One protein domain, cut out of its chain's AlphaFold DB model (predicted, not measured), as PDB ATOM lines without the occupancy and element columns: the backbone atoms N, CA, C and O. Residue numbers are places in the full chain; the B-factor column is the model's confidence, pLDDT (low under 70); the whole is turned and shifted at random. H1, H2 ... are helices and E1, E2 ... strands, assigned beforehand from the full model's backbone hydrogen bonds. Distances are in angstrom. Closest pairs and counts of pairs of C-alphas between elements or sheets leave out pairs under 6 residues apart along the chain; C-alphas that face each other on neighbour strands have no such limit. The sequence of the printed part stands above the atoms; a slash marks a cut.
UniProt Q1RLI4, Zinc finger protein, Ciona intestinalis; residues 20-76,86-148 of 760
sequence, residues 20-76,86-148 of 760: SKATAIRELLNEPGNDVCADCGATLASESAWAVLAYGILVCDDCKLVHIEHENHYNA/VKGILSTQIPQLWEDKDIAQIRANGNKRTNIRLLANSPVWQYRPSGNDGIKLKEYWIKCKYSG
ATOM      1  N   SER A  20     198.058 223.083 133.798       85.06
ATOM      2  CA  SER A  20     197.427 222.343 134.889       85.06
ATOM      3  C   SER A  20     196.450 221.319 134.314       85.06
ATOM      4  O   SER A  20     196.652 220.116 134.479       85.06
ATOM      5  N   LYS A  21     195.469 221.764 133.515       86.12
ATOM      6  CA  LYS A  21     194.479 220.872 132.877       86.12
ATOM      7  C   LYS A  21     195.114 219.878 131.910       86.12
ATOM      8  O   LYS A  21     194.791 218.694 131.951       86.12
ATOM      9  N   ALA A  22     196.077 220.318 131.101       86.94
ATOM     10  CA  ALA A  22     196.828 219.446 130.196       86.94
ATOM     11  C   ALA A  22     197.653 218.370 130.932       86.94
ATOM     12  O   ALA A  22     197.951 217.319 130.362       86.94
ATOM     13  N   THR A  23     198.042 218.620 132.187       90.94
ATOM     14  CA  THR A  23     198.708 217.625 133.039       90.94
ATOM     15  C   THR A  23     197.687 216.712 133.703       90.94
ATOM     16  O   THR A  23     197.823 215.499 133.589       90.94
ATOM     17  N   ALA A  24     196.612 217.265 134.272       91.50
ATOM     18  CA  ALA A  24     195.533 216.491 134.878       91.50
ATOM     19  C   ALA A  24     194.912 215.483 133.893       91.50
ATOM     20  O   ALA A  24     194.773 214.317 134.239       91.50
ATOM     21  N   ILE A  25     194.623 215.875 132.645       91.06
ATOM     22  CA  ILE A  25     194.095 214.963 131.609       91.06
ATOM     23  C   ILE A  25     195.087 213.826 131.292       91.06
ATOM     24  O   ILE A  25     194.677 212.684 131.085       91.06
ATOM     25  N   ARG A  26     196.400 214.100 131.313       90.88
ATOM     26  CA  ARG A  26     197.437 213.067 131.143       90.88
ATOM     27  C   ARG A  26     197.506 212.119 132.344       90.88
ATOM     28  O   ARG A  26     197.735 210.931 132.154       90.88
ATOM     29  N   GLU A  27     197.276 212.612 133.560       92.62
ATOM     30  CA  GLU A  27     197.132 211.759 134.747       92.62
ATOM     31  C   GLU A  27     195.924 210.821 134.617       92.62
ATOM     32  O   GLU A  27     196.066 209.642 134.927       92.62
ATOM     33  N   LEU A  28     194.780 211.295 134.090       93.12
ATOM     34  CA  LEU A  28     193.596 210.449 133.854       93.12
ATOM     35  C   LEU A  28     193.908 209.271 132.926       93.12
ATOM     36  O   LEU A  28     193.497 208.150 133.209       93.12
ATOM     37  N   LEU A  29     194.631 209.518 131.830       91.06
ATOM     38  CA  LEU A  29     195.030 208.483 130.865       91.06
ATOM     39  C   LEU A  29     196.023 207.472 131.457       91.06
ATOM     40  O   LEU A  29     196.041 206.318 131.041       91.06
ATOM     41  N   ASN A  30     196.802 207.886 132.458       91.12
ATOM     42  CA  ASN A  30     197.727 207.022 133.192       91.12
ATOM     43  C   ASN A  30     197.055 206.238 134.346       91.12
ATOM     44  O   ASN A  30     197.721 205.419 134.983       91.12
ATOM     45  N   GLU A  31     195.767 206.461 134.657       90.81
ATOM     46  CA  GLU A  31     195.050 205.645 135.650       90.81
ATOM     47  C   GLU A  31     194.810 204.212 135.113       90.81
ATOM     48  O   GLU A  31     194.302 204.056 134.002       90.81
ATOM     49  N   PRO A  32     195.093 203.140 135.886       88.50
ATOM     50  CA  PRO A  32     195.004 201.763 135.387       88.50
ATOM     51  C   PRO A  32     193.619 201.357 134.849       88.50
ATOM     52  O   PRO A  32     192.658 201.193 135.612       88.50
ATOM     53  N   GLY A  33     193.549 201.095 133.544       90.75
ATOM     54  CA  GLY A  33     192.344 200.778 132.779       90.75
ATOM     55  C   GLY A  33     191.864 201.910 131.865       90.75
ATOM     56  O   GLY A  33     191.025 201.648 131.006       90.75
ATOM     57  N   ASN A  34     192.373 203.137 132.024       95.00
ATOM     58  CA  ASN A  34     192.131 204.260 131.106       95.00
ATOM     59  C   ASN A  34     193.147 204.297 129.942       95.00
ATOM     60  O   ASN A  34     192.938 205.018 128.971       95.00
ATOM     61  N   ASP A  35     194.189 203.465 130.010       91.88
ATOM     62  CA  ASP A  35     195.149 203.147 128.946       91.88
ATOM     63  C   ASP A  35     194.528 202.351 127.778       91.88
ATOM     64  O   ASP A  35     195.139 202.195 126.719       91.88
ATOM     65  N   VAL A  36     193.289 201.874 127.942       94.81
ATOM     66  CA  VAL A  36     192.506 201.163 126.923       94.81
ATOM     67  C   VAL A  36     191.075 201.694 126.844       94.81
ATOM     68  O   VAL A  36     190.471 202.068 127.848       94.81
ATOM     69  N   CYS A  37     190.506 201.696 125.639       96.62
ATOM     70  CA  CYS A  37     189.148 202.139 125.346       96.62
ATOM     71  C   CYS A  37     188.122 201.347 126.164       96.62
ATOM     72  O   CYS A  37     188.112 200.114 126.120       96.62
ATOM     73  N   ALA A  38     187.213 202.055 126.848       96.31
ATOM     74  CA  ALA A  38     186.195 201.450 127.709       96.31
ATOM     75  C   ALA A  38     185.332 200.384 127.007       96.31
ATOM     76  O   ALA A  38     184.807 199.489 127.674       96.31
ATOM     77  N   ASP A  39     185.166 200.485 125.686       95.50
ATOM     78  CA  ASP A  39     184.222 199.676 124.914       95.50
ATOM     79  C   ASP A  39     184.877 198.567 124.099       95.50
ATOM     80  O   ASP A  39     184.420 197.430 124.177       95.50
ATOM     81  N   CYS A  40     185.938 198.873 123.350       93.88
ATOM     82  CA  CYS A  40     186.579 197.928 122.427       93.88
ATOM     83  C   CYS A  40     188.006 197.512 122.830       93.88
ATOM     84  O   CYS A  40     188.674 196.793 122.090       93.88
ATOM     85  N   GLY A  41     188.515 197.996 123.969       92.69
ATOM     86  CA  GLY A  41     189.843 197.639 124.480       92.69
ATOM     87  C   GLY A  41     191.036 198.119 123.639       92.69
ATOM     88  O   GLY A  41     192.165 197.756 123.952       92.69
ATOM     89  N   ALA A  42     190.819 198.923 122.591       92.25
ATOM     90  CA  ALA A  42     191.895 199.560 121.829       92.25
ATOM     91  C   ALA A  42     192.778 200.420 122.746       92.25
ATOM     92  O   ALA A  42     192.240 201.208 123.524       92.25
ATOM     93  N   THR A  43     194.104 200.311 122.637       91.56
ATOM     94  CA  THR A  43     195.043 201.164 123.384       91.56
ATOM     95  C   THR A  43     194.760 202.641 123.117       91.56
ATOM     96  O   THR A  43     194.623 203.049 121.962       91.56
ATOM     97  N   LEU A  44     194.678 203.440 124.180       92.56
ATOM     98  CA  LEU A  44     194.486 204.883 124.097       92.56
ATOM     99  C   LEU A  44     195.814 205.621 124.247       92.56
ATOM    100  O   LEU A  44     196.656 205.266 125.069       92.56
ATOM    101  N   ALA A  45     195.958 206.692 123.475       85.75
ATOM    102  CA  ALA A  45     197.008 207.686 123.631       85.75
ATOM    103  C   ALA A  45     196.369 209.075 123.797       85.75
ATOM    104  O   ALA A  45     195.183 209.261 123.518       85.75
ATOM    105  N   SER A  46     197.147 210.069 124.230       79.94
ATOM    106  CA  SER A  46     196.678 211.453 124.436       79.94
ATOM    107  C   SER A  46     196.036 212.105 123.206       79.94
ATOM    108  O   SER A  46     195.250 213.045 123.331       79.94
ATOM    109  N   GLU A  47     196.386 211.594 122.033       82.12
ATOM    110  CA  GLU A  47     195.989 212.027 120.707       82.12
ATOM    111  C   GLU A  47     194.771 211.274 120.145       82.12
ATOM    112  O   GLU A  47     194.074 211.838 119.307       82.12
ATOM    113  N   SER A  48     194.472 210.056 120.613       86.88
ATOM    114  CA  SER A  48     193.350 209.222 120.129       86.88
ATOM    115  C   SER A  48     192.212 209.055 121.144       86.88
ATOM    116  O   SER A  48     191.200 208.411 120.855       86.88
ATOM    117  N   ALA A  49     192.366 209.610 122.349       94.00
ATOM    118  CA  ALA A  49     191.386 209.499 123.416       94.00
ATOM    119  C   ALA A  49     190.322 210.612 123.392       94.00
ATOM    120  O   ALA A  49     190.580 211.803 123.190       94.00
ATOM    121  N   TRP A  50     189.095 210.195 123.678       95.62
ATOM    122  CA  TRP A  50     187.921 211.042 123.829       95.62
ATOM    123  C   TRP A  50     187.215 210.683 125.127       95.62
ATOM    124  O   TRP A  50     187.028 209.507 125.429       95.62
ATOM    125  N   ALA A  51     186.813 211.683 125.899       95.25
ATOM    126  CA  ALA A  51     185.987 211.491 127.076       95.25
ATOM    127  C   ALA A  51     184.509 211.478 126.692       95.25
ATOM    128  O   ALA A  51     184.075 212.345 125.940       95.25
ATOM    129  N   VAL A  52     183.745 210.537 127.249       94.75
ATOM    130  CA  VAL A  52     182.275 210.532 127.224       94.75
ATOM    131  C   VAL A  52     181.818 210.760 128.660       94.75
ATOM    132  O   VAL A  52     181.808 209.847 129.495       94.75
ATOM    133  N   LEU A  53     181.525 212.021 128.978       92.38
ATOM    134  CA  LEU A  53     181.286 212.492 130.341       92.38
ATOM    135  C   LEU A  53     180.027 211.871 130.949       92.38
ATOM    136  O   LEU A  53     180.061 211.519 132.126       92.38
ATOM    137  N   ALA A  54     178.978 211.622 130.153       88.12
ATOM    138  CA  ALA A  54     177.730 210.988 130.594       88.12
ATOM    139  C   ALA A  54     177.959 209.698 131.410       88.12
ATOM    140  O   ALA A  54     177.301 209.468 132.425       88.12
ATOM    141  N   TYR A  55     178.961 208.899 131.027       90.88
ATOM    142  CA  TYR A  55     179.357 207.665 131.722       90.88
ATOM    143  C   TYR A  55     180.683 207.783 132.494       90.88
ATOM    144  O   TYR A  55     181.094 206.841 133.183       90.88
ATOM    145  N   GLY A  56     181.353 208.933 132.373       94.00
ATOM    146  CA  GLY A  56     182.649 209.241 132.965       94.00
ATOM    147  C   GLY A  56     183.781 208.347 132.454       94.00
ATOM    148  O   GLY A  56     184.567 207.855 133.260       94.00
ATOM    149  N   ILE A  57     183.841 208.093 131.144       96.25
ATOM    150  CA  ILE A  57     184.773 207.145 130.498       96.25
ATOM    151  C   ILE A  57     185.663 207.809 129.443       96.25
ATOM    152  O   ILE A  57     185.374 208.910 128.982       96.25
ATOM    153  N   LEU A  58     186.707 207.093 129.027       97.19
ATOM    154  CA  LEU A  58     187.626 207.406 127.935       97.19
ATOM    155  C   LEU A  58     187.551 206.318 126.846       97.19
ATOM    156  O   LEU A  58     187.619 205.118 127.130       97.19
ATOM    157  N   VAL A  59     187.409 206.731 125.589       97.12
ATOM    158  CA  VAL A  59     187.200 205.871 124.414       97.12
ATOM    159  C   VAL A  59     188.059 206.322 123.226       97.12
ATOM    160  O   VAL A  59     188.581 207.433 123.223       97.12
ATOM    161  N   CYS A  60     188.211 205.464 122.216       95.88
ATOM    162  CA  CYS A  60     188.892 205.798 120.958       95.88
ATOM    163  C   CYS A  60     187.944 206.481 119.956       95.88
ATOM    164  O   CYS A  60     186.724 206.398 120.117       95.88
ATOM    165  N   ASP A  61     188.487 207.068 118.884       93.06
ATOM    166  CA  ASP A  61     187.732 207.751 117.818       93.06
ATOM    167  C   ASP A  61     186.488 206.986 117.330       93.06
ATOM    168  O   ASP A  61     185.386 207.533 117.388       93.06
ATOM    169  N   ASP A  62     186.632 205.712 116.936       93.38
ATOM    170  CA  ASP A  62     185.514 204.860 116.491       93.38
ATOM    171  C   ASP A  62     184.371 204.797 117.515       93.38
ATOM    172  O   ASP A  62     183.200 204.968 117.185       93.38
ATOM    173  N   CYS A  63     184.701 204.533 118.781       95.69
ATOM    174  CA  CYS A  63     183.703 204.394 119.837       95.69
ATOM    175  C   CYS A  63     183.086 205.752 120.191       95.69
ATOM    176  O   CYS A  63     181.892 205.814 120.459       95.69
ATOM    177  N   LYS A  64     183.848 206.848 120.104       94.06
ATOM    178  CA  LYS A  64     183.323 208.214 120.224       94.06
ATOM    179  C   LYS A  64     182.321 208.546 119.111       94.06
ATOM    180  O   LYS A  64     181.299 209.150 119.413       94.06
ATOM    181  N   LEU A  65     182.541 208.115 117.864       92.19
ATOM    182  CA  LEU A  65     181.542 208.270 116.793       92.19
ATOM    183  C   LEU A  65     180.236 207.522 117.113       92.19
ATOM    184  O   LEU A  65     179.157 208.082 116.943       92.19
ATOM    185  N   VAL A  66     180.330 206.302 117.652       92.81
ATOM    186  CA  VAL A  66     179.155 205.534 118.099       92.81
ATOM    187  C   VAL A  66     178.435 206.203 119.277       92.81
ATOM    188  O   VAL A  66     177.208 206.239 119.285       92.81
ATOM    189  N   HIS A  67     179.162 206.739 120.264       92.06
ATOM    190  CA  HIS A  67     178.548 207.455 121.394       92.06
ATOM    191  C   HIS A  67     177.816 208.722 120.939       92.06
ATOM    192  O   HIS A  67     176.713 208.960 121.414       92.06
ATOM    193  N   ILE A  68     178.345 209.467 119.957       88.50
ATOM    194  CA  ILE A  68     177.631 210.602 119.340       88.50
ATOM    195  C   ILE A  68     176.276 210.151 118.763       88.50
ATOM    196  O   ILE A  68     175.259 210.797 119.002       88.50
ATOM    197  N   GLU A  69     176.236 209.043 118.015       85.00
ATOM    198  CA  GLU A  69     174.987 208.519 117.441       85.00
ATOM    199  C   GLU A  69     174.014 208.015 118.525       85.00
ATOM    200  O   GLU A  69     172.815 208.294 118.465       85.00
ATOM    201  N   HIS A  70     174.527 207.315 119.544       81.88
ATOM    202  CA  HIS A  70     173.746 206.786 120.669       81.88
ATOM    203  C   HIS A  70     173.108 207.901 121.511       81.88
ATOM    204  O   HIS A  70     171.894 207.876 121.725       81.88
ATOM    205  N   GLU A  71     173.889 208.912 121.904       76.75
ATOM    206  CA  GLU A  71     173.405 210.080 122.648       76.75
ATOM    207  C   GLU A  71     172.387 210.877 121.818       76.75
ATOM    208  O   GLU A  71     171.318 211.217 122.324       76.75
ATOM    209  N   ASN A  72     172.648 211.107 120.524       71.69
ATOM    210  CA  ASN A  72     171.703 211.794 119.636       71.69
ATOM    211  C   ASN A  72     170.370 211.040 119.498       71.69
ATOM    212  O   ASN A  72     169.311 211.664 119.546       71.69
ATOM    213  N   HIS A  73     170.395 209.709 119.356       63.78
ATOM    214  CA  HIS A  73     169.172 208.903 119.275       63.78
ATOM    215  C   HIS A  73     168.383 208.894 120.589       63.78
ATOM    216  O   HIS A  73     167.155 208.929 120.543       63.78
ATOM    217  N   TYR A  74     169.054 208.883 121.745       60.12
ATOM    218  CA  TYR A  74     168.370 208.969 123.037       60.12
ATOM    219  C   TYR A  74     167.748 210.362 123.236       60.12
ATOM    220  O   TYR A  74     166.542 210.480 123.462       60.12
ATOM    221  N   ASN A  75     168.535 211.424 123.036       56.88
ATOM    222  CA  ASN A  75     168.094 212.814 123.179       56.88
ATOM    223  C   ASN A  75     166.936 213.166 122.225       56.88
ATOM    224  O   ASN A  75     166.018 213.880 122.617       56.88
ATOM    225  N   ALA A  76     166.908 212.608 121.008       55.56
ATOM    226  CA  ALA A  76     165.800 212.793 120.066       55.56
ATOM    227  C   ALA A  76     164.451 212.214 120.551       55.56
ATOM    228  O   ALA A  76     163.405 212.590 120.021       55.56
ATOM    229  N   VAL A  86     176.782 218.314 120.944       55.81
ATOM    230  CA  VAL A  86     176.954 217.026 121.643       55.81
ATOM    231  C   VAL A  86     177.532 217.267 123.044       55.81
ATOM    232  O   VAL A  86     178.743 217.199 123.283       55.81
ATOM    233  N   LYS A  87     176.644 217.614 123.979       63.16
ATOM    234  CA  LYS A  87     176.949 217.980 125.370       63.16
ATOM    235  C   LYS A  87     177.376 216.766 126.196       63.16
ATOM    236  O   LYS A  87     176.608 216.245 126.998       63.16
ATOM    237  N   GLY A  88     178.631 216.368 126.038       80.19
ATOM    238  CA  GLY A  88     179.222 215.295 126.835       80.19
ATOM    239  C   GLY A  88     180.503 214.697 126.270       80.19
ATOM    240  O   GLY A  88     181.186 213.989 127.005       80.19
ATOM    241  N   ILE A  89     180.860 214.976 125.012       91.50
ATOM    242  CA  ILE A  89     181.987 214.309 124.347       91.50
ATOM    243  C   ILE A  89     183.137 215.291 124.082       91.50
ATOM    244  O   ILE A  89     183.028 216.188 123.248       91.50
ATOM    245  N   LEU A  90     184.260 215.110 124.790       91.25
ATOM    246  CA  LEU A  90     185.432 216.000 124.751       91.25
ATOM    247  C   LEU A  90     186.684 215.280 124.231       91.25
ATOM    248  O   LEU A  90     186.934 214.129 124.574       91.25
ATOM    249  N   SER A  91     187.529 215.967 123.457       91.44
ATOM    250  CA  SER A  91     188.858 215.447 123.091       91.44
ATOM    251  C   SER A  91     189.861 215.652 124.228       91.44
ATOM    252  O   SER A  91     189.905 216.734 124.821       91.44
ATOM    253  N   THR A  92     190.735 214.676 124.492       90.94
ATOM    254  CA  THR A  92     191.870 214.875 125.418       90.94
ATOM    255  C   THR A  92     192.951 215.800 124.851       90.94
ATOM    256  O   THR A  92     193.722 216.366 125.623       90.94
ATOM    257  N   GLN A  93     192.985 216.022 123.528       89.69
ATOM    258  CA  GLN A  93     193.916 216.960 122.885       89.69
ATOM    259  C   GLN A  93     193.610 218.439 123.182       89.69
ATOM    260  O   GLN A  93     194.451 219.298 122.910       89.69
ATOM    261  N   ILE A  94     192.415 218.762 123.697       88.94
ATOM    262  CA  ILE A  94     191.889 220.136 123.740       88.94
ATOM    263  C   ILE A  94     191.520 220.543 125.189       88.94
ATOM    264  O   ILE A  94     190.337 220.703 125.500       88.94
ATOM    265  N   PRO A  95     192.500 220.728 126.106       87.00
ATOM    266  CA  PRO A  95     192.245 220.996 127.528       87.00
ATOM    267  C   PRO A  95     191.402 222.245 127.815       87.00
ATOM    268  O   PRO A  95     190.774 222.329 128.864       87.00
ATOM    269  N   GLN A  96     191.363 223.214 126.896       86.00
ATOM    270  CA  GLN A  96     190.545 224.423 127.030       86.00
ATOM    271  C   GLN A  96     189.029 224.174 126.919       86.00
ATOM    272  O   GLN A  96     188.260 225.074 127.244       86.00
ATOM    273  N   LEU A  97     188.598 222.984 126.478       87.38
ATOM    274  CA  LEU A  97     187.189 222.566 126.500       87.38
ATOM    275  C   LEU A  97     186.783 221.865 127.808       87.38
ATOM    276  O   LEU A  97     185.607 221.575 127.982       87.38
ATOM    277  N   TRP A  98     187.734 221.574 128.703       90.81
ATOM    278  CA  TRP A  98     187.479 220.848 129.947       90.81
ATOM    279  C   TRP A  98     187.288 221.802 131.129       90.81
ATOM    280  O   TRP A  98     188.124 222.670 131.407       90.81
ATOM    281  N   GLU A  99     186.225 221.590 131.893       91.25
ATOM    282  CA  GLU A  99     186.027 222.151 133.225       91.25
ATOM    283  C   GLU A  99     186.530 221.185 134.310       91.25
ATOM    284  O   GLU A  99     186.649 219.974 134.113       91.25
ATOM    285  N   ASP A 100     186.804 221.706 135.508       90.12
ATOM    286  CA  ASP A 100     187.360 220.895 136.601       90.12
ATOM    287  C   ASP A 100     186.359 219.832 137.101       90.12
ATOM    288  O   ASP A 100     186.758 218.776 137.601       90.12
ATOM    289  N   LYS A 101     185.055 220.072 136.885       92.00
ATOM    290  CA  LYS A 101     183.967 219.105 137.105       92.00
ATOM    291  C   LYS A 101     184.101 217.870 136.198       92.00
ATOM    292  O   LYS A 101     183.829 216.763 136.648       92.00
ATOM    293  N   ASP A 102     184.575 218.047 134.964       93.31
ATOM    294  CA  ASP A 102     184.677 216.991 133.952       93.31
ATOM    295  C   ASP A 102     185.856 216.072 134.299       93.31
ATOM    296  O   ASP A 102     185.737 214.846 134.329       93.31
ATOM    297  N   ILE A 103     186.980 216.683 134.696       93.19
ATOM    298  CA  ILE A 103     188.149 215.991 135.254       93.19
ATOM    299  C   ILE A 103     187.744 215.206 136.514       93.19
ATOM    300  O   ILE A 103     188.109 214.037 136.660       93.19
ATOM    301  N   ALA A 104     186.951 215.805 137.408       93.12
ATOM    302  CA  ALA A 104     186.422 215.122 138.588       93.12
ATOM    303  C   ALA A 104     185.467 213.964 138.230       93.12
ATOM    304  O   ALA A 104     185.509 212.921 138.884       93.12
ATOM    305  N   GLN A 105     184.657 214.093 137.176       93.25
ATOM    306  CA  GLN A 105     183.727 213.057 136.717       93.25
ATOM    307  C   GLN A 105     184.451 211.822 136.160       93.25
ATOM    308  O   GLN A 105     184.039 210.696 136.466       93.25
ATOM    309  N   ILE A 106     185.567 212.003 135.439       95.06
ATOM    310  CA  ILE A 106     186.454 210.890 135.058       95.06
ATOM    311  C   ILE A 106     187.145 210.298 136.299       95.06
ATOM    312  O   ILE A 106     187.087 209.086 136.496       95.06
ATOM    313  N   ARG A 107     187.707 211.119 137.204       94.25
ATOM    314  CA  ARG A 107     188.339 210.633 138.456       94.25
ATOM    315  C   ARG A 107     187.376 209.899 139.394       94.25
ATOM    316  O   ARG A 107     187.820 209.060 140.179       94.25
ATOM    317  N   ALA A 108     186.074 210.174 139.327       93.25
ATOM    318  CA  ALA A 108     185.042 209.451 140.068       93.25
ATOM    319  C   ALA A 108     184.671 208.103 139.415       93.25
ATOM    320  O   ALA A 108     184.449 207.119 140.123       93.25
ATOM    321  N   ASN A 109     184.637 208.054 138.079       93.25
ATOM    322  CA  ASN A 109     184.237 206.892 137.286       93.25
ATOM    323  C   ASN A 109     185.460 206.223 136.625       93.25
ATOM    324  O   ASN A 109     186.068 205.327 137.205       93.25
ATOM    325  N   GLY A 110     185.841 206.621 135.414       94.50
ATOM    326  CA  GLY A 110     186.910 205.985 134.652       94.50
ATOM    327  C   GLY A 110     186.534 204.583 134.165       94.50
ATOM    328  O   GLY A 110     185.593 203.932 134.640       94.50
ATOM    329  N   ASN A 111     187.304 204.089 133.203       96.50
ATOM    330  CA  ASN A 111     186.951 202.915 132.407       96.50
ATOM    331  C   ASN A 111     186.792 201.668 133.271       96.50
ATOM    332  O   ASN A 111     185.814 200.933 133.143       96.50
ATOM    333  N   LYS A 112     187.714 201.462 134.215       94.31
ATOM    334  CA  LYS A 112     187.724 200.285 135.088       94.31
ATOM    335  C   LYS A 112     186.496 200.207 136.001       94.31
ATOM    336  O   LYS A 112     185.871 199.151 136.065       94.31
ATOM    337  N   ARG A 113     186.116 201.296 136.687       93.81
ATOM    338  CA  ARG A 113     184.954 201.289 137.605       93.81
ATOM    339  C   ARG A 113     183.635 201.278 136.834       93.81
ATOM    340  O   ARG A 113     182.747 200.510 137.199       93.81
ATOM    341  N   THR A 114     183.512 202.042 135.743       93.25
ATOM    342  CA  THR A 114     182.301 202.006 134.906       93.25
ATOM    343  C   THR A 114     182.110 200.639 134.246       93.25
ATOM    344  O   THR A 114     180.988 200.136 134.250       93.25
ATOM    345  N   ASN A 115     183.171 199.971 133.778       92.69
ATOM    346  CA  ASN A 115     183.053 198.614 133.240       92.69
ATOM    347  C   ASN A 115     182.702 197.582 134.321       92.69
ATOM    348  O   ASN A 115     181.868 196.723 134.057       92.69
ATOM    349  N   ILE A 116     183.250 197.683 135.539       90.69
ATOM    350  CA  ILE A 116     182.829 196.827 136.667       90.69
ATOM    351  C   ILE A 116     181.336 197.023 136.981       90.69
ATOM    352  O   ILE A 116     180.634 196.042 137.193       90.69
ATOM    353  N   ARG A 117     180.834 198.268 136.965       89.62
ATOM    354  CA  ARG A 117     179.416 198.586 137.211       89.62
ATOM    355  C   ARG A 117     178.491 198.058 136.108       89.62
ATOM    356  O   ARG A 117     177.512 197.392 136.414       89.62
ATOM    357  N   LEU A 118     178.778 198.371 134.842       88.38
ATOM    358  CA  LEU A 118     177.885 198.061 133.713       88.38
ATOM    359  C   LEU A 118     177.955 196.601 133.258       88.38
ATOM    360  O   LEU A 118     177.007 196.100 132.663       88.38
ATOM    361  N   LEU A 119     179.070 195.914 133.524       87.19
ATOM    362  CA  LEU A 119     179.289 194.524 133.122       87.19
ATOM    363  C   LEU A 119     179.228 193.550 134.312       87.19
ATOM    364  O   LEU A 119     179.665 192.411 134.172       87.19
ATOM    365  N   ALA A 120     178.685 193.970 135.462       85.12
ATOM    366  CA  ALA A 120     178.598 193.157 136.682       85.12
ATOM    367  C   ALA A 120     177.880 191.811 136.464       85.12
ATOM    368  O   ALA A 120     178.323 190.787 136.979       85.12
ATOM    369  N   ASN A 121     176.820 191.818 135.649       78.38
ATOM    370  CA  ASN A 121     176.034 190.637 135.283       78.38
ATOM    371  C   ASN A 121     176.335 190.141 133.851       78.38
ATOM    372  O   ASN A 121     175.673 189.226 133.370       78.38
ATOM    373  N   SER A 122     177.301 190.750 133.146       83.25
ATOM    374  CA  SER A 122     177.618 190.437 131.742       83.25
ATOM    375  C   SER A 122     178.073 188.976 131.619       83.25
ATOM    376  O   SER A 122     179.103 188.620 132.205       83.25
ATOM    377  N   PRO A 123     177.361 188.118 130.861       86.31
ATOM    378  CA  PRO A 123     177.699 186.708 130.780       86.31
ATOM    379  C   PRO A 123     179.102 186.471 130.214       86.31
ATOM    380  O   PRO A 123     179.523 187.109 129.249       86.31
ATOM    381  N   VAL A 124     179.799 185.477 130.769       87.19
ATOM    382  CA  VAL A 124     181.178 185.076 130.408       87.19
ATOM    383  C   VAL A 124     181.355 184.811 128.903       87.19
ATOM    384  O   VAL A 124     182.449 184.944 128.363       87.19
ATOM    385  N   TRP A 125     180.268 184.427 128.232       87.50
ATOM    386  CA  TRP A 125     180.200 184.088 126.812       87.50
ATOM    387  C   TRP A 125     179.752 185.231 125.891       87.50
ATOM    388  O   TRP A 125     179.653 185.027 124.682       87.50
ATOM    389  N   GLN A 126     179.476 186.425 126.419       87.31
ATOM    390  CA  GLN A 126     179.080 187.575 125.610       87.31
ATOM    391  C   GLN A 126     180.262 188.049 124.746       87.31
ATOM    392  O   GLN A 126     181.321 188.395 125.272       87.31
ATOM    393  N   TYR A 127     180.090 188.085 123.418       87.81
ATOM    394  CA  TYR A 127     181.115 188.612 122.507       87.81
ATOM    395  C   TYR A 127     181.355 190.100 122.806       87.81
ATOM    396  O   TYR A 127     180.404 190.881 122.869       87.81
ATOM    397  N   ARG A 128     182.624 190.494 122.955       88.31
ATOM    398  CA  ARG A 128     183.051 191.888 123.158       88.31
ATOM    399  C   ARG A 128     183.921 192.321 121.973       88.31
ATOM    400  O   ARG A 128     184.787 191.536 121.585       88.31
ATOM    401  N   PRO A 129     183.700 193.510 121.386       90.88
ATOM    402  CA  PRO A 129     184.450 193.953 120.219       90.88
ATOM    403  C   PRO A 129     185.912 194.231 120.561       90.88
ATOM    404  O   PRO A 129     186.225 194.719 121.647       90.88
ATOM    405  N   SER A 130     186.793 193.982 119.599       88.12
ATOM    406  CA  SER A 130     188.180 194.442 119.634       88.12
ATOM    407  C   SER A 130     188.327 195.842 119.025       88.12
ATOM    408  O   SER A 130     187.464 196.318 118.278       88.12
ATOM    409  N   GLY A 131     189.467 196.494 119.265       86.12
ATOM    410  CA  GLY A 131     189.836 197.730 118.570       86.12
ATOM    411  C   GLY A 131     189.867 197.583 117.047       86.12
ATOM    412  O   GLY A 131     189.539 198.529 116.334       86.12
ATOM    413  N   ASN A 132     190.172 196.383 116.544       83.31
ATOM    414  CA  ASN A 132     190.222 196.076 115.117       83.31
ATOM    415  C   ASN A 132     188.843 195.890 114.465       83.31
ATOM    416  O   ASN A 132     188.775 195.949 113.234       83.31
ATOM    417  N   ASP A 133     187.778 195.661 115.235       86.38
ATOM    418  CA  ASP A 133     186.463 195.281 114.707       86.38
ATOM    419  C   ASP A 133     185.720 196.487 114.099       86.38
ATOM    420  O   ASP A 133     185.889 197.628 114.537       86.38
ATOM    421  N   GLY A 134     184.891 196.261 113.076       84.88
ATOM    422  CA  GLY A 134     184.211 197.347 112.359       84.88
ATOM    423  C   GLY A 134     183.056 198.007 113.130       84.88
ATOM    424  O   GLY A 134     182.475 197.430 114.052       84.88
ATOM    425  N   ILE A 135     182.704 199.230 112.716       87.75
ATOM    426  CA  ILE A 135     181.873 200.176 113.484       87.75
ATOM    427  C   ILE A 135     180.530 199.598 113.965       87.75
ATOM    428  O   ILE A 135     180.229 199.712 115.148       87.75
ATOM    429  N   LYS A 136     179.787 198.862 113.122       87.31
ATOM    430  CA  LYS A 136     178.483 198.260 113.479       87.31
ATOM    431  C   LYS A 136     178.537 197.245 114.627       87.31
ATOM    432  O   LYS A 136     177.538 197.006 115.301       87.31
ATOM    433  N   LEU A 137     179.699 196.642 114.881       88.81
ATOM    434  CA  LEU A 137     179.874 195.731 116.015       88.81
ATOM    435  C   LEU A 137     180.128 196.497 117.321       88.81
ATOM    436  O   LEU A 137     179.601 196.128 118.371       88.81
ATOM    437  N   LYS A 138     180.881 197.604 117.239       91.62
ATOM    438  CA  LYS A 138     181.049 198.577 118.330       91.62
ATOM    439  C   LYS A 138     179.711 199.261 118.654       91.62
ATOM    440  O   LYS A 138     179.389 199.421 119.826       91.62
ATOM    441  N   GLU A 139     178.905 199.559 117.636       90.38
ATOM    442  CA  GLU A 139     177.534 200.083 117.714       90.38
ATOM    443  C   GLU A 139     176.579 199.150 118.473       90.38
ATOM    444  O   GLU A 139     176.002 199.559 119.479       90.38
ATOM    445  N   TYR A 140     176.465 197.883 118.052       88.12
ATOM    446  CA  TYR A 140     175.669 196.870 118.756       88.12
ATOM    447  C   TYR A 140     176.114 196.722 120.220       88.12
ATOM    448  O   TYR A 140     175.287 196.727 121.132       88.12
ATOM    449  N   TRP A 141     177.427 196.644 120.461       91.12
ATOM    450  CA  TRP A 141     177.985 196.515 121.807       91.12
ATOM    451  C   TRP A 141     177.679 197.720 122.703       91.12
ATOM    452  O   TRP A 141     177.221 197.523 123.826       91.12
ATOM    453  N   ILE A 142     177.876 198.953 122.223       92.12
ATOM    454  CA  ILE A 142     177.597 200.179 122.989       92.12
ATOM    455  C   ILE A 142     176.089 200.303 123.262       92.12
ATOM    456  O   ILE A 142     175.702 200.521 124.411       92.12
ATOM    457  N   LYS A 143     175.224 200.030 122.273       88.06
ATOM    458  CA  LYS A 143     173.765 199.956 122.478       88.06
ATOM    459  C   LYS A 143     173.404 198.954 123.585       88.06
ATOM    460  O   LYS A 143     172.708 199.319 124.528       88.06
ATOM    461  N   CYS A 144     173.937 197.731 123.557       84.00
ATOM    462  CA  CYS A 144     173.715 196.759 124.635       84.00
ATOM    463  C   CYS A 144     174.276 197.217 125.994       84.00
ATOM    464  O   CYS A 144     173.609 197.051 127.013       84.00
ATOM    465  N   LYS A 145     175.489 197.778 126.020       88.75
ATOM    466  CA  LYS A 145     176.225 198.136 127.241       88.75
ATOM    467  C   LYS A 145     175.613 199.309 128.005       88.75
ATOM    468  O   LYS A 145     175.634 199.290 129.234       88.75
ATOM    469  N   TYR A 146     175.077 200.304 127.299       87.44
ATOM    470  CA  TYR A 146     174.608 201.551 127.910       87.44
ATOM    471  C   TYR A 146     173.083 201.672 127.995       87.44
ATOM    472  O   TYR A 146     172.588 202.302 128.925       87.44
ATOM    473  N   SER A 147     172.314 200.984 127.143       78.38
ATOM    474  CA  SER A 147     170.847 200.903 127.266       78.38
ATOM    475  C   SER A 147     170.386 199.856 128.303       78.38
ATOM    476  O   SER A 147     169.416 199.144 128.061       78.38
ATOM    477  N   GLY A 148     171.114 199.683 129.416       63.47
ATOM    478  CA  GLY A 148     170.832 198.730 130.513       63.47
ATOM    479  C   GLY A 148     171.047 197.236 130.202       63.47
ATOM    480  O   GLY A 148     171.515 196.482 131.054       63.47
TER     481      GLY A 148
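What this domain is: This is residues 20 to 76 and 86 to 148 of the 760 residues of the protein "Zinc finger protein" of Ciona intestinalis (UniProt Q1RLI4). A small three-stranded sheet lies in the middle, with H2 packed on one face and H3 on the other. H1 packs on H3, H5 packs on H2, H4 grazes the sheet, and residues 119 to 134 make a long loop far from the middle. The printed part has 120 residues, in the order H1 E1 E2 H2 E3 H3 H4 H5; the sheet, E2 E1 E3, is antiparallel and the class is mostly helix. It is compact, with a radius of gyration of the C-alphas of 13.5 A and spans of 42 by 33 by 24 A.

Where its parts are: The strands are E1, residues 49 to 52, 9.9 A; E2, 57 to 60, 10.5 A; and E3, 89 to 91, 7.1 A. The helices are H2, 61 to 75, 21.0 A; H3, 100 to 108, 12.2 A; H4, 110 to 118, 12.0 A; H1, 20 to 29, 14.6 A, from C-alpha 20 at (197.427, 222.343, 134.889); and H5, 135 to 146, 16.2 A, to C-alpha 146 at (174.608, 201.551, 127.910).

How they stand to each other: E1 and E2 form a hairpin, with N 50 and O 59 at 2.8 A; between E1 and E3, N 51 and O 90 are at 2.8 A. With H2 on one face and H3 on the other, the sheet is one of three layers; H2 runs along the strands at a height over the sheet of 9.1 A. H2 and H5 touch at a steep tilt of 53 degrees, closest at the C-alphas of Val 66 and Glu 139, 5.7 A. H1 and H3 touch at a shallow tilt of 20 degrees, closest at the C-alphas of Leu 28 and Arg 107, 7.0 A. H4 only grazes the sheet, with residues 110 to 115. Every O i to N i+4 pair is within hydrogen-bond range in H2, H3, H4 and H5; in H1, 5 of 6.

The domain as a whole: The two farthest C-alphas, of Ser 20 and Trp 125, are 42.7 A apart. Residues 77 to 85 are not printed; C-alphas 76 and 86 are 12.0 A apart. The links H1 to E1 and H4 to H5 are long. pLDDT is under 70 at residues 73 to 76, 86 to 87 and 148.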